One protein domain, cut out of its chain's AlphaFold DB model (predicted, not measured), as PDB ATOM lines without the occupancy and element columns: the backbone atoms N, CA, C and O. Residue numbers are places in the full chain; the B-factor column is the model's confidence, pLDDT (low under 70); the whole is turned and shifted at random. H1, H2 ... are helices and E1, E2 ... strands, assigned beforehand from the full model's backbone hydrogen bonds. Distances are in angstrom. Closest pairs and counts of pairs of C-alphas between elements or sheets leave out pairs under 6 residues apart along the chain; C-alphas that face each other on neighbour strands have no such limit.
ATOM      1  N   TYR A   3     -77.638  11.639  -5.577       98.00
ATOM      2  CA  TYR A   3     -77.759  11.696  -7.032       98.00
ATOM      3  C   TYR A   3     -76.959  12.850  -7.618       98.00
ATOM      4  O   TYR A   3     -76.959  13.940  -7.052       98.00
ATOM      5  N   SER A   4     -76.347  12.613  -8.776       98.06
ATOM      6  CA  SER A   4     -75.882  13.650  -9.693       98.06
ATOM      7  C   SER A   4     -77.036  14.024 -10.622       98.06
ATOM      8  O   SER A   4     -77.741  13.144 -11.130       98.06
ATOM      9  N   VAL A   5     -77.267  15.322 -10.785       98.56
ATOM     10  CA  VAL A   5     -78.467  15.869 -11.428       98.56
ATOM     11  C   VAL A   5     -78.148  17.081 -12.303       98.56
ATOM     12  O   VAL A   5     -77.067  17.668 -12.228       98.56
ATOM     13  N   SER A   6     -79.110  17.472 -13.137       98.44
ATOM     14  CA  SER A   6     -79.066  18.739 -13.871       98.44
ATOM     15  C   SER A   6     -79.249  19.957 -12.949       98.44
ATOM     16  O   SER A   6     -79.696  19.845 -11.807       98.44
ATOM     17  N   GLU A   7     -78.929  21.151 -13.455       98.50
ATOM     18  CA  GLU A   7     -79.143  22.415 -12.731       98.50
ATOM     19  C   GLU A   7     -80.627  22.658 -12.397       98.50
ATOM     20  O   GLU A   7     -80.957  23.155 -11.317       98.50
ATOM     21  N   GLU A   8     -81.535  22.267 -13.294       98.62
ATOM     22  CA  GLU A   8     -82.978  22.403 -13.090       98.62
ATOM     23  C   GLU A   8     -83.464  21.518 -11.933       98.62
ATOM     24  O   GLU A   8     -84.158  21.989 -11.029       98.62
ATOM     25  N   GLU A   9     -83.044  20.252 -11.932       98.75
ATOM     26  CA  GLU A   9     -83.322  19.281 -10.870       98.75
ATOM     27  C   GLU A   9     -82.730  19.723  -9.523       98.75
ATOM     28  O   GLU A   9     -83.385  19.596  -8.487       98.75
ATOM     29  N   TYR A  10     -81.523  20.301  -9.528       98.81
ATOM     30  CA  TYR A  10     -80.871  20.863  -8.342       98.81
ATOM     31  C   TYR A  10     -81.622  22.065  -7.760       98.81
ATOM     32  O   TYR A  10     -81.757  22.205  -6.540       98.81
ATOM     33  N   THR A  11     -82.102  22.951  -8.632       98.56
ATOM     34  CA  THR A  11     -82.774  24.189  -8.228       98.56
ATOM     35  C   THR A  11     -84.142  23.896  -7.629       98.56
ATOM     36  O   THR A  11     -84.480  24.441  -6.579       98.56
ATOM     37  N   HIS A  12     -84.899  22.998  -8.258       98.69
ATOM     38  CA  HIS A  12     -86.278  22.696  -7.875       98.69
ATOM     39  C   HIS A  12     -86.430  21.392  -7.073       98.69
ATOM     40  O   HIS A  12     -87.555  20.962  -6.828       98.69
ATOM     41  N   CYS A  13     -85.322  20.761  -6.674       98.75
ATOM     42  CA  CYS A  13     -85.289  19.555  -5.845       98.75
ATOM     43  C   CYS A  13     -86.184  18.416  -6.362       98.75
ATOM     44  O   CYS A  13     -87.056  17.922  -5.648       98.75
ATOM     45  N   PHE A  14     -85.975  17.968  -7.599       98.69
ATOM     46  CA  PHE A  14     -86.681  16.808  -8.157       98.69
ATOM     47  C   PHE A  14     -85.758  15.920  -8.991       98.69
ATOM     48  O   PHE A  14     -84.678  16.342  -9.383       98.69
ATOM     49  N   LEU A  15     -86.190  14.684  -9.254       98.56
ATOM     50  CA  LEU A  15     -85.428  13.677  -9.994       98.56
ATOM     51  C   LEU A  15     -86.168  13.216 -11.259       98.56
ATOM     52  O   LEU A  15     -87.048  12.347 -11.195       98.56
ATOM     53  N   GLN A  16     -85.755  13.712 -12.421       97.56
ATOM     54  CA  GLN A  16     -86.238  13.304 -13.740       97.56
ATOM     55  C   GLN A  16     -85.314  12.272 -14.392       97.56
ATOM     56  O   GLN A  16     -85.763  11.164 -14.692       97.56
ATOM     57  N   ARG A  17     -84.030  12.595 -14.581       96.75
ATOM     58  CA  ARG A  17     -83.017  11.682 -15.146       96.75
ATOM     59  C   ARG A  17     -81.720  11.734 -14.330       96.75
ATOM     60  O   ARG A  17     -80.674  12.079 -14.877       96.75
ATOM     61  N   PRO A  18     -81.781  11.389 -13.032       97.19
ATOM     62  CA  PRO A  18     -80.611  11.430 -12.174       97.19
ATOM     63  C   PRO A  18     -79.637  10.294 -12.490       97.19
ATOM     64  O   PRO A  18     -80.033   9.212 -12.929       97.19
ATOM     65  N   HIS A  19     -78.372  10.508 -12.150       95.75
ATOM     66  CA  HIS A  19     -77.373   9.453 -12.045       95.75
ATOM     67  C   HIS A  19     -77.160   9.107 -10.563       95.75
ATOM     68  O   HIS A  19     -76.879   9.995  -9.757       95.75
ATOM     69  N   LEU A  20     -77.335   7.839 -10.175       95.50
ATOM     70  CA  LEU A  20     -77.142   7.393  -8.789       95.50
ATOM     71  C   LEU A  20     -75.648   7.371  -8.455       95.50
ATOM     72  O   LEU A  20     -74.887   6.644  -9.080       95.50
ATOM     73  N   VAL A  21     -75.255   8.141  -7.443       95.19
ATOM     74  CA  VAL A  21     -73.857   8.264  -7.003       95.19
ATOM     75  C   VAL A  21     -73.576   7.334  -5.826       95.19
ATOM     76  O   VAL A  21     -72.492   6.772  -5.725       95.19
ATOM     77  N   GLY A  22     -74.555   7.143  -4.940       92.94
ATOM     78  CA  GLY A  22     -74.427   6.204  -3.830       92.94
ATOM     79  C   GLY A  22     -75.700   6.028  -3.007       92.94
ATOM     80  O   GLY A  22     -76.626   6.848  -3.048       92.94
ATOM     81  N   SER A  23     -75.728   4.934  -2.245       92.62
ATOM     82  CA  SER A  23     -76.832   4.533  -1.371       92.62
ATOM     83  C   SER A  23     -76.386   4.461   0.084       92.62
ATOM     84  O   SER A  23     -75.340   3.900   0.387       92.62
ATOM     85  N   CYS A  24     -77.222   4.983   0.981       89.44
ATOM     86  CA  CYS A  24     -77.023   4.956   2.433       89.44
ATOM     87  C   CYS A  24     -78.211   4.248   3.109       89.44
ATOM     88  O   CYS A  24     -78.829   4.790   4.019       89.44
ATOM     89  N   ASN A  25     -78.617   3.085   2.591       88.62
ATOM     90  CA  ASN A  25     -79.789   2.339   3.069       88.62
ATOM     91  C   ASN A  25     -79.465   1.288   4.146       88.62
ATOM     92  O   ASN A  25     -80.386   0.737   4.745       88.62
ATOM     93  N   ASN A  26     -78.185   1.007   4.396       85.69
ATOM     94  CA  ASN A  26     -77.746   0.062   5.416       85.69
ATOM     95  C   ASN A  26     -77.213   0.811   6.645       85.69
ATOM     96  O   ASN A  26     -76.245   1.557   6.547       85.69
ATOM     97  N   ASN A  27     -77.842   0.597   7.801       78.62
ATOM     98  CA  ASN A  27     -77.476   1.235   9.070       78.62
ATOM     99  C   ASN A  27     -76.307   0.550   9.800       78.62
ATOM    100  O   ASN A  27     -75.814   1.084  10.788       78.62
ATOM    101  N   SER A  28     -75.889  -0.631   9.346       84.31
ATOM    102  CA  SER A  28     -74.853  -1.441   9.996       84.31
ATOM    103  C   SER A  28     -73.456  -1.183   9.426       84.31
ATOM    104  O   SER A  28     -72.484  -1.751   9.914       84.31
ATOM    105  N   GLN A  29     -73.349  -0.363   8.379       82.69
ATOM    106  CA  GLN A  29     -72.096  -0.071   7.689       82.69
ATOM    107  C   GLN A  29     -71.950   1.432   7.495       82.69
ATOM    108  O   GLN A  29     -72.878   2.109   7.051       82.69
ATOM    109  N   GLU A  30     -70.768   1.951   7.804       84.25
ATOM    110  CA  GLU A  30     -70.403   3.304   7.420       84.25
ATOM    111  C   GLU A  30     -70.128   3.330   5.914       84.25
ATOM    112  O   GLU A  30     -69.248   2.629   5.416       84.25
ATOM    113  N   VAL A  31     -70.910   4.118   5.178       87.81
ATOM    114  CA  VAL A  31     -70.754   4.271   3.729       87.81
ATOM    115  C   VAL A  31     -70.109   5.621   3.448       87.81
ATOM    116  O   VAL A  31     -70.690   6.663   3.748       87.81
ATOM    117  N   SER A  32     -68.931   5.597   2.826       91.12
ATOM    118  CA  SER A  32     -68.249   6.794   2.332       91.12
ATOM    119  C   SER A  32     -68.305   6.850   0.808       91.12
ATOM    120  O   SER A  32     -68.098   5.844   0.129       91.12
ATOM    121  N   ILE A  33     -68.598   8.032   0.266       90.25
ATOM    122  CA  ILE A  33     -68.663   8.287  -1.175       90.25
ATOM    123  C   ILE A  33     -67.515   9.227  -1.541       90.25
ATOM    124  O   ILE A  33     -67.495  10.385  -1.124       90.25
ATOM    125  N   THR A  34     -66.584   8.743  -2.362       92.06
ATOM    126  CA  THR A  34     -65.435   9.526  -2.836       92.06
ATOM    127  C   THR A  34     -65.691  10.050  -4.244       92.06
ATOM    128  O   THR A  34     -65.878   9.274  -5.180       92.06
ATOM    129  N   ILE A  35     -65.653  11.373  -4.415       92.56
ATOM    130  CA  ILE A  35     -65.772  12.033  -5.722       92.56
ATOM    131  C   ILE A  35     -64.372  12.420  -6.203       92.56
ATOM    132  O   ILE A  35     -63.660  13.159  -5.526       92.56
ATOM    133  N   VAL A  36     -63.981  11.930  -7.382       93.62
ATOM    134  CA  VAL A  36     -62.675  12.212  -7.994       93.62
ATOM    135  C   VAL A  36     -62.874  13.046  -9.253       93.62
ATOM    136  O   VAL A  36     -63.490  12.584 -10.212       93.62
ATOM    137  N   PHE A  37     -62.320  14.257  -9.272       93.31
ATOM    138  CA  PHE A  37     -62.389  15.153 -10.425       93.31
ATOM    139  C   PHE A  37     -61.359  14.747 -11.481       93.31
ATOM    140  O   PHE A  37     -60.165  15.001 -11.338       93.31
ATOM    141  N   ARG A  38     -61.830  14.097 -12.545       93.19
ATOM    142  CA  ARG A  38     -61.025  13.681 -13.697       93.19
ATOM    143  C   ARG A  38     -61.868  13.719 -14.960       93.19
ATOM    144  O   ARG A  38     -63.047  13.390 -14.906       93.19
ATOM    145  N   GLN A  39     -61.253  14.069 -16.084       93.19
ATOM    146  CA  GLN A  39     -61.947  14.119 -17.375       93.19
ATOM    147  C   GLN A  39     -62.334  12.736 -17.894       93.19
ATOM    148  O   GLN A  39     -63.376  12.606 -18.515       93.19
ATOM    149  N   PHE A  40     -61.520  11.719 -17.610       93.19
ATOM    150  CA  PHE A  40     -61.761  10.355 -18.065       93.19
ATOM    151  C   PHE A  40     -61.669   9.392 -16.896       93.19
ATOM    152  O   PHE A  40     -60.716   9.439 -16.109       93.19
ATOM    153  N   THR A  41     -62.663   8.521 -16.773       92.75
ATOM    154  CA  THR A  41     -62.728   7.525 -15.705       92.75
ATOM    155  C   THR A  41     -62.375   6.129 -16.228       92.75
ATOM    156  O   THR A  41     -63.031   5.645 -17.143       92.75
ATOM    157  N   PRO A  42     -61.400   5.407 -15.636       92.31
ATOM    158  CA  PRO A  42     -61.214   3.980 -15.912       92.31
ATOM    159  C   PRO A  42     -62.398   3.117 -15.459       92.31
ATOM    160  O   PRO A  42     -62.503   1.967 -15.865       92.31
ATOM    161  N   THR A  43     -63.280   3.637 -14.601       88.88
ATOM    162  CA  THR A  43     -64.468   2.925 -14.121       88.88
ATOM    163  C   THR A  43     -65.614   3.107 -15.121       88.88
ATOM    164  O   THR A  43     -66.088   4.241 -15.242       88.88
ATOM    165  N   PRO A  44     -66.097   2.050 -15.802       89.31
ATOM    166  CA  PRO A  44     -67.218   2.158 -16.733       89.31
ATOM    167  C   PRO A  44     -68.464   2.716 -16.045       89.31
ATOM    168  O   PRO A  44     -68.841   2.258 -14.967       89.31
ATOM    169  N   GLY A  45     -69.091   3.726 -16.650       84.69
ATOM    170  CA  GLY A  45     -70.249   4.407 -16.060       84.69
ATOM    171  C   GLY A  45     -69.934   5.234 -14.808       84.69
ATOM    172  O   GLY A  45     -70.861   5.717 -14.163       84.69
ATOM    173  N   GLY A  46     -68.653   5.396 -14.460       89.00
ATOM    174  CA  GLY A  46     -68.213   6.317 -13.422       89.00
ATOM    175  C   GLY A  46     -68.402   7.777 -13.834       89.00
ATOM    176  O   GLY A  46     -68.729   8.095 -14.975       89.00
ATOM    177  N   MET A  47     -68.161   8.681 -12.889       92.56
ATOM    178  CA  MET A  47     -68.303  10.112 -13.138       92.56
ATOM    179  C   MET A  47     -67.076  10.693 -13.846       92.56
ATOM    180  O   MET A  47     -65.933  10.381 -13.499       92.56
ATOM    181  N   GLU A  48     -67.343  11.589 -14.792       95.00
ATOM    182  CA  GLU A  48     -66.354  12.354 -15.548       95.00
ATOM    183  C   GLU A  48     -66.622  13.850 -15.377       95.00
ATOM    184  O   GLU A  48     -67.763  14.317 -15.437       95.00
ATOM    185  N   PHE A  49     -65.553  14.599 -15.132       95.75
ATOM    186  CA  PHE A  49     -65.583  16.008 -14.779       95.75
ATOM    187  C   PHE A  49     -64.717  16.807 -15.751       95.75
ATOM    188  O   PHE A  49     -63.485  16.771 -15.693       95.75
ATOM    189  N   GLU A  50     -65.373  17.545 -16.637       95.62
ATOM    190  CA  GLU A  50     -64.737  18.471 -17.560       95.62
ATOM    191  C   GLU A  50     -64.388  19.785 -16.843       95.62
ATOM    192  O   GLU A  50     -65.217  20.342 -16.112       95.62
ATOM    193  N   PRO A  51     -63.179  20.325 -17.064       95.44
ATOM    194  CA  PRO A  51     -62.818  21.639 -16.569       95.44
ATOM    195  C   PRO A  51     -63.726  22.738 -17.126       95.44
ATOM    196  O   PRO A  51     -64.131  22.714 -18.286       95.44
ATOM    197  N   GLY A  52     -64.019  23.738 -16.300       95.44
ATOM    198  CA  GLY A  52     -64.919  24.840 -16.638       95.44
ATOM    199  C   GLY A  52     -66.407  24.498 -16.526       95.44
ATOM    200  O   GLY A  52     -67.235  25.335 -16.884       95.44
ATOM    201  N   ARG A  53     -66.768  23.301 -16.044       96.94
ATOM    202  CA  ARG A  53     -68.164  22.892 -15.850       96.94
ATOM    203  C   ARG A  53     -68.574  22.841 -14.387       96.94
ATOM    204  O   ARG A  53     -67.761  22.654 -13.482       96.94
ATOM    205  N   THR A  54     -69.881  22.951 -14.191       97.81
ATOM    206  CA  THR A  54     -70.528  22.886 -12.886       97.81
ATOM    207  C   THR A  54     -71.353  21.615 -12.767       97.81
ATOM    208  O   THR A  54     -72.155  21.302 -13.646       97.81
ATOM    209  N   TYR A  55     -71.176  20.903 -11.659       98.38
ATOM    210  CA  TYR A  55     -71.835  19.635 -11.367       98.38
ATOM    211  C   TYR A  55     -72.667  19.753 -10.096       98.38
ATOM    212  O   TYR A  55     -72.243  20.382  -9.125       98.38
ATOM    213  N   HIS A  56     -73.844  19.134 -10.099       98.62
ATOM    214  CA  HIS A  56     -74.838  19.295  -9.046       98.62
ATOM    215  C   HIS A  56     -75.216  17.952  -8.441       98.62
ATOM    216  O   HIS A  56     -75.456  16.981  -9.156       98.62
ATOM    217  N   PHE A  57     -75.297  17.921  -7.115       98.56
ATOM    218  CA  PHE A  57     -75.612  16.728  -6.347       98.56
ATOM    219  C   PHE A  57     -76.702  17.040  -5.334       98.56
ATOM    220  O   PHE A  57     -76.620  18.057  -4.645       98.56
ATOM    221  N   ILE A  58     -77.707  16.173  -5.218       98.75
ATOM    222  CA  ILE A  58     -78.817  16.339  -4.270       98.75
ATOM    223  C   ILE A  58     -79.201  15.016  -3.605       98.75
ATOM    224  O   ILE A  58     -78.948  13.933  -4.140       98.75
ATOM    225  N   THR A  59     -79.883  15.111  -2.463       98.25
ATOM    226  CA  THR A  59     -80.709  14.027  -1.914       98.25
ATOM    227  C   THR A  59     -82.152  14.495  -1.783       98.25
ATOM    228  O   THR A  59     -82.432  15.480  -1.107       98.25
ATOM    229  N   THR A  60     -83.089  13.779  -2.397       98.56
ATOM    230  CA  THR A  60     -84.533  14.012  -2.218       98.56
ATOM    231  C   THR A  60     -85.157  13.093  -1.167       98.56
ATOM    232  O   THR A  60     -86.366  13.135  -0.952       98.56
ATOM    233  N   SER A  61     -84.347  12.263  -0.495       97.56
ATOM    234  CA  SER A  61     -84.799  11.479   0.658       97.56
ATOM    235  C   SER A  61     -85.201  12.398   1.809       97.56
ATOM    236  O   SER A  61     -84.639  13.479   1.952       97.56
ATOM    237  N   ASP A  62     -86.137  11.964   2.648       97.38
ATOM    238  CA  ASP A  62     -86.487  12.636   3.908       97.38
ATOM    239  C   ASP A  62     -85.656  12.156   5.118       97.38
ATOM    240  O   ASP A  62     -85.928  12.542   6.251       97.38
ATOM    241  N   GLY A  63     -84.643  11.312   4.888       94.62
ATOM    242  CA  GLY A  63     -83.777  10.752   5.931       94.62
ATOM    243  C   GLY A  63     -84.331   9.496   6.606       94.62
ATOM    244  O   GLY A  63     -83.653   8.913   7.450       94.62
ATOM    245  N   THR A  64     -85.527   9.041   6.227       94.88
ATOM    246  CA  THR A  64     -86.108   7.779   6.701       94.88
ATOM    247  C   THR A  64     -85.923   6.660   5.679       94.88
ATOM    248  O   THR A  64     -85.784   6.907   4.480       94.88
ATOM    249  N   LEU A  65     -85.982   5.404   6.136       92.81
ATOM    250  CA  LEU A  65     -85.909   4.249   5.236       92.81
ATOM    251  C   LEU A  65     -87.103   4.203   4.267       92.81
ATOM    252  O   LEU A  65     -86.930   3.871   3.101       92.81
ATOM    253  N   SER A  66     -88.304   4.583   4.713       95.00
ATOM    254  CA  SER A  66     -89.501   4.615   3.863       95.00
ATOM    255  C   SER A  66     -89.480   5.738   2.827       95.00
ATOM    256  O   SER A  66     -90.062   5.596   1.756       95.00
ATOM    257  N   GLY A  67     -88.819   6.857   3.130       96.19
ATOM    258  CA  GLY A  67     -88.654   7.980   2.212       96.19
ATOM    259  C   GLY A  67     -87.315   7.978   1.478       96.19
ATOM    260  O   GLY A  67     -86.926   9.010   0.933       96.19
ATOM    261  N   ILE A  68     -86.585   6.858   1.463       95.50
ATOM    262  CA  ILE A  68     -85.240   6.772   0.873       95.50
ATOM    263  C   ILE A  68     -85.240   6.983  -0.650       95.50
ATOM    264  O   ILE A  68     -84.309   7.603  -1.171       95.50
ATOM    265  N   ASP A  69     -86.313   6.550  -1.324       95.50
ATOM    266  CA  ASP A  69     -86.495   6.591  -2.785       95.50
ATOM    267  C   ASP A  69     -87.406   7.741  -3.254       95.50
ATOM    268  O   ASP A  69     -87.852   7.784  -4.406       95.50
ATOM    269  N   ARG A  70     -87.720   8.693  -2.365       97.38
ATOM    270  CA  ARG A  70     -88.521   9.871  -2.714       97.38
ATOM    271  C   ARG A  70     -87.834  10.637  -3.850       97.38
ATOM    272  O   ARG A  70     -86.634  10.880  -3.804       97.38
ATOM    273  N   ARG A  71     -88.607  11.048  -4.863       98.00
ATOM    274  CA  ARG A  71     -88.091  11.683  -6.096       98.00
ATOM    275  C   ARG A  71     -88.254  13.203  -6.168       98.00
ATOM    276  O   ARG A  71     -87.922  13.789  -7.196       98.00
ATOM    277  N   LYS A  72     -88.797  13.838  -5.130       98.44
ATOM    278  CA  LYS A  72     -89.049  15.283  -5.084       98.44
ATOM    279  C   LYS A  72     -89.005  15.797  -3.644       98.44
ATOM    280  O   LYS A  72     -89.390  15.064  -2.738       98.44
ATOM    281  N   ASP A  73     -88.570  17.039  -3.463       98.25
ATOM    282  CA  ASP A  73     -88.460  17.741  -2.183       98.25
ATOM    283  C   ASP A  73     -87.523  17.000  -1.208       98.25
ATOM    284  O   ASP A  73     -86.391  16.670  -1.574       98.25
ATOM    285  N   GLY A  74     -87.968  16.756   0.028       98.00
ATOM    286  CA  GLY A  74     -87.181  16.092   1.065       98.00
ATOM    287  C   GLY A  74     -86.018  16.958   1.535       98.00
ATOM    288  O   GLY A  74     -86.066  18.185   1.466       98.00
ATOM    289  N   LEU A  75     -84.935  16.323   1.973       98.62
ATOM    290  CA  LEU A  75     -83.781  17.008   2.557       98.62
ATOM    291  C   LEU A  75     -83.130  18.035   1.610       98.62
ATOM    292  O   LEU A  75     -82.546  19.009   2.086       98.62
ATOM    293  N   CYS A  76     -83.267  17.883   0.287       98.69
ATOM    294  CA  CYS A  76     -82.858  18.905  -0.684       98.69
ATOM    295  C   CYS A  76     -83.585  20.234  -0.454       98.69
ATOM    296  O   CYS A  76     -82.945  21.284  -0.419       98.69
ATOM    297  N   ALA A  77     -84.911  20.196  -0.301       98.62
ATOM    298  CA  ALA A  77     -85.731  21.390  -0.128       98.62
ATOM    299  C   ALA A  77     -85.717  21.852   1.334       98.62
ATOM    300  O   ALA A  77     -85.415  23.013   1.616       98.62
ATOM    301  N   ASP A  78     -85.961  20.913   2.247       98.44
ATOM    302  CA  ASP A  78     -86.201  21.166   3.667       98.44
ATOM    303  C   ASP A  78     -84.926  21.586   4.410       98.44
ATOM    304  O   ASP A  78     -84.979  22.400   5.330       98.44
ATOM    305  N   GLN A  79     -83.772  21.034   4.017       98.44
ATOM    306  CA  GLN A  79     -82.495  21.225   4.718       98.44
ATOM    307  C   GLN A  79     -81.345  21.659   3.805       98.44
ATOM    308  O   GLN A  79     -80.197  21.698   4.243       98.44
ATOM    309  N   GLN A  80     -81.628  21.994   2.541       98.31
ATOM    310  CA  GLN A  80     -80.606  22.382   1.562       98.31
ATOM    311  C   GLN A  80     -79.474  21.344   1.448       98.31
ATOM    312  O   GLN A  80     -78.319  21.701   1.213       98.31
ATOM    313  N   MET A  81     -79.793  20.048   1.586       98.25
ATOM    314  CA  MET A  81     -78.834  18.958   1.383       98.25
ATOM    315  C   MET A  81     -78.563  18.757  -0.107       98.25
ATOM    316  O   MET A  81     -79.060  17.834  -0.763       98.25
ATOM    317  N   LYS A  82     -77.774  19.681  -0.642       98.44
ATOM    318  CA  LYS A  82     -77.362  19.744  -2.032       98.44
ATOM    319  C   LYS A  82     -75.993  20.401  -2.150       98.44
ATOM    320  O   LYS A  82     -75.673  21.327  -1.412       98.44
ATOM    321  N   VAL A  83     -75.188  19.933  -3.094       98.12
ATOM    322  CA  VAL A  83     -73.812  20.392  -3.303       98.12
ATOM    323  C   VAL A  83     -73.618  20.750  -4.768       98.12
ATOM    324  O   VAL A  83     -74.105  20.059  -5.660       98.12
ATOM    325  N   LYS A  84     -72.909  21.852  -5.005       97.81
ATOM    326  CA  LYS A  84     -72.517  22.320  -6.330       97.81
ATOM    327  C   LYS A  84     -70.995  22.363  -6.396       97.81
ATOM    328  O   LYS A  84     -70.373  23.038  -5.580       97.81
ATOM    329  N   PHE A  85     -70.413  21.661  -7.360       97.88
ATOM    330  CA  PHE A  85     -68.981  21.699  -7.640       97.88
ATOM    331  C   PHE A  85     -68.732  22.484  -8.920       97.88
ATOM    332  O   PHE A  85     -69.195  22.092  -9.985       97.88
ATOM    333  N   GLU A  86     -67.987  23.578  -8.811       97.31
ATOM    334  CA  GLU A  86     -67.535  24.383  -9.948       97.31
ATOM    335  C   GLU A  86     -66.095  23.977 -10.277       97.31
ATOM    336  O   GLU A  86     -65.148  24.360  -9.585       97.31
ATOM    337  N   VAL A  87     -65.926  23.137 -11.300       95.62
ATOM    338  CA  VAL A  87     -64.617  22.606 -11.690       95.62
ATOM    339  C   VAL A  87     -63.895  23.680 -12.489       95.62
ATOM    340  O   VAL A  87     -64.320  24.048 -13.582       95.62
ATOM    341  N   GLN A  88     -62.802  24.215 -11.954       93.56
ATOM    342  CA  GLN A  88     -62.058  25.276 -12.631       93.56
ATOM    343  C   GLN A  88     -61.304  24.740 -13.851       93.56
ATOM    344  O   GLN A  88     -60.862  23.591 -13.876       93.56
TER     345      GLN A  88
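This is residues 3 to 88 of the 158 residues of the protein "Ephrin" of Dictyocaulus viviparus (UniProt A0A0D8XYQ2). With little regular structure, the domain is a small, strongly twisted antiparallel sheet, order E2 E1 E3 E4, with short H1 over one face, tiny H2 grazing it, and a wide loop, residues 23 to 53. Of 86 printed residues, E1 H1 E2 E3 H2 E4 hold only 27, a mixed class. It is compact, radius of gyration of the C-alphas 13.5 A, spans 36 by 31 by 19 A.

Within hydrogen-bond range, N 5 of E1, residues 3 to 5, is 2.9 A from O 56 of E3, residues 54 to 58. Likewise, N 4 is 2.8 A from O 19 of edge strand E2, residues 19 to 22, and N 57 is 2.8 A from O 83 of edge strand E4, residues 82 to 86. H1, residues 7 to 12, is over E3, height over the sheet 8.7 A; the closest C-alphas, Tyr 10 and His 56, are 6.3 A apart. Every O i to N i+4 pair in H1 is within range; H2, residues 75 to 78, is too short for one.

E1, 6.1 A, begins at C-alpha 3 (-77.759, 11.696, -7.032); H1 spans 8.6 A, E2 9.3 A, E3 13.6 A, H2 4.9 A; E4, 13.4 A, ends at C-alpha 86 (-67.535, 24.383, -9.948).

The farthest C-alphas, Ser 28 and Gly 52, are 38.7 A apart. The links E2 to E3 and E3 to H2 are long. The printed part has no cut; no printed residue is under pLDDT 70.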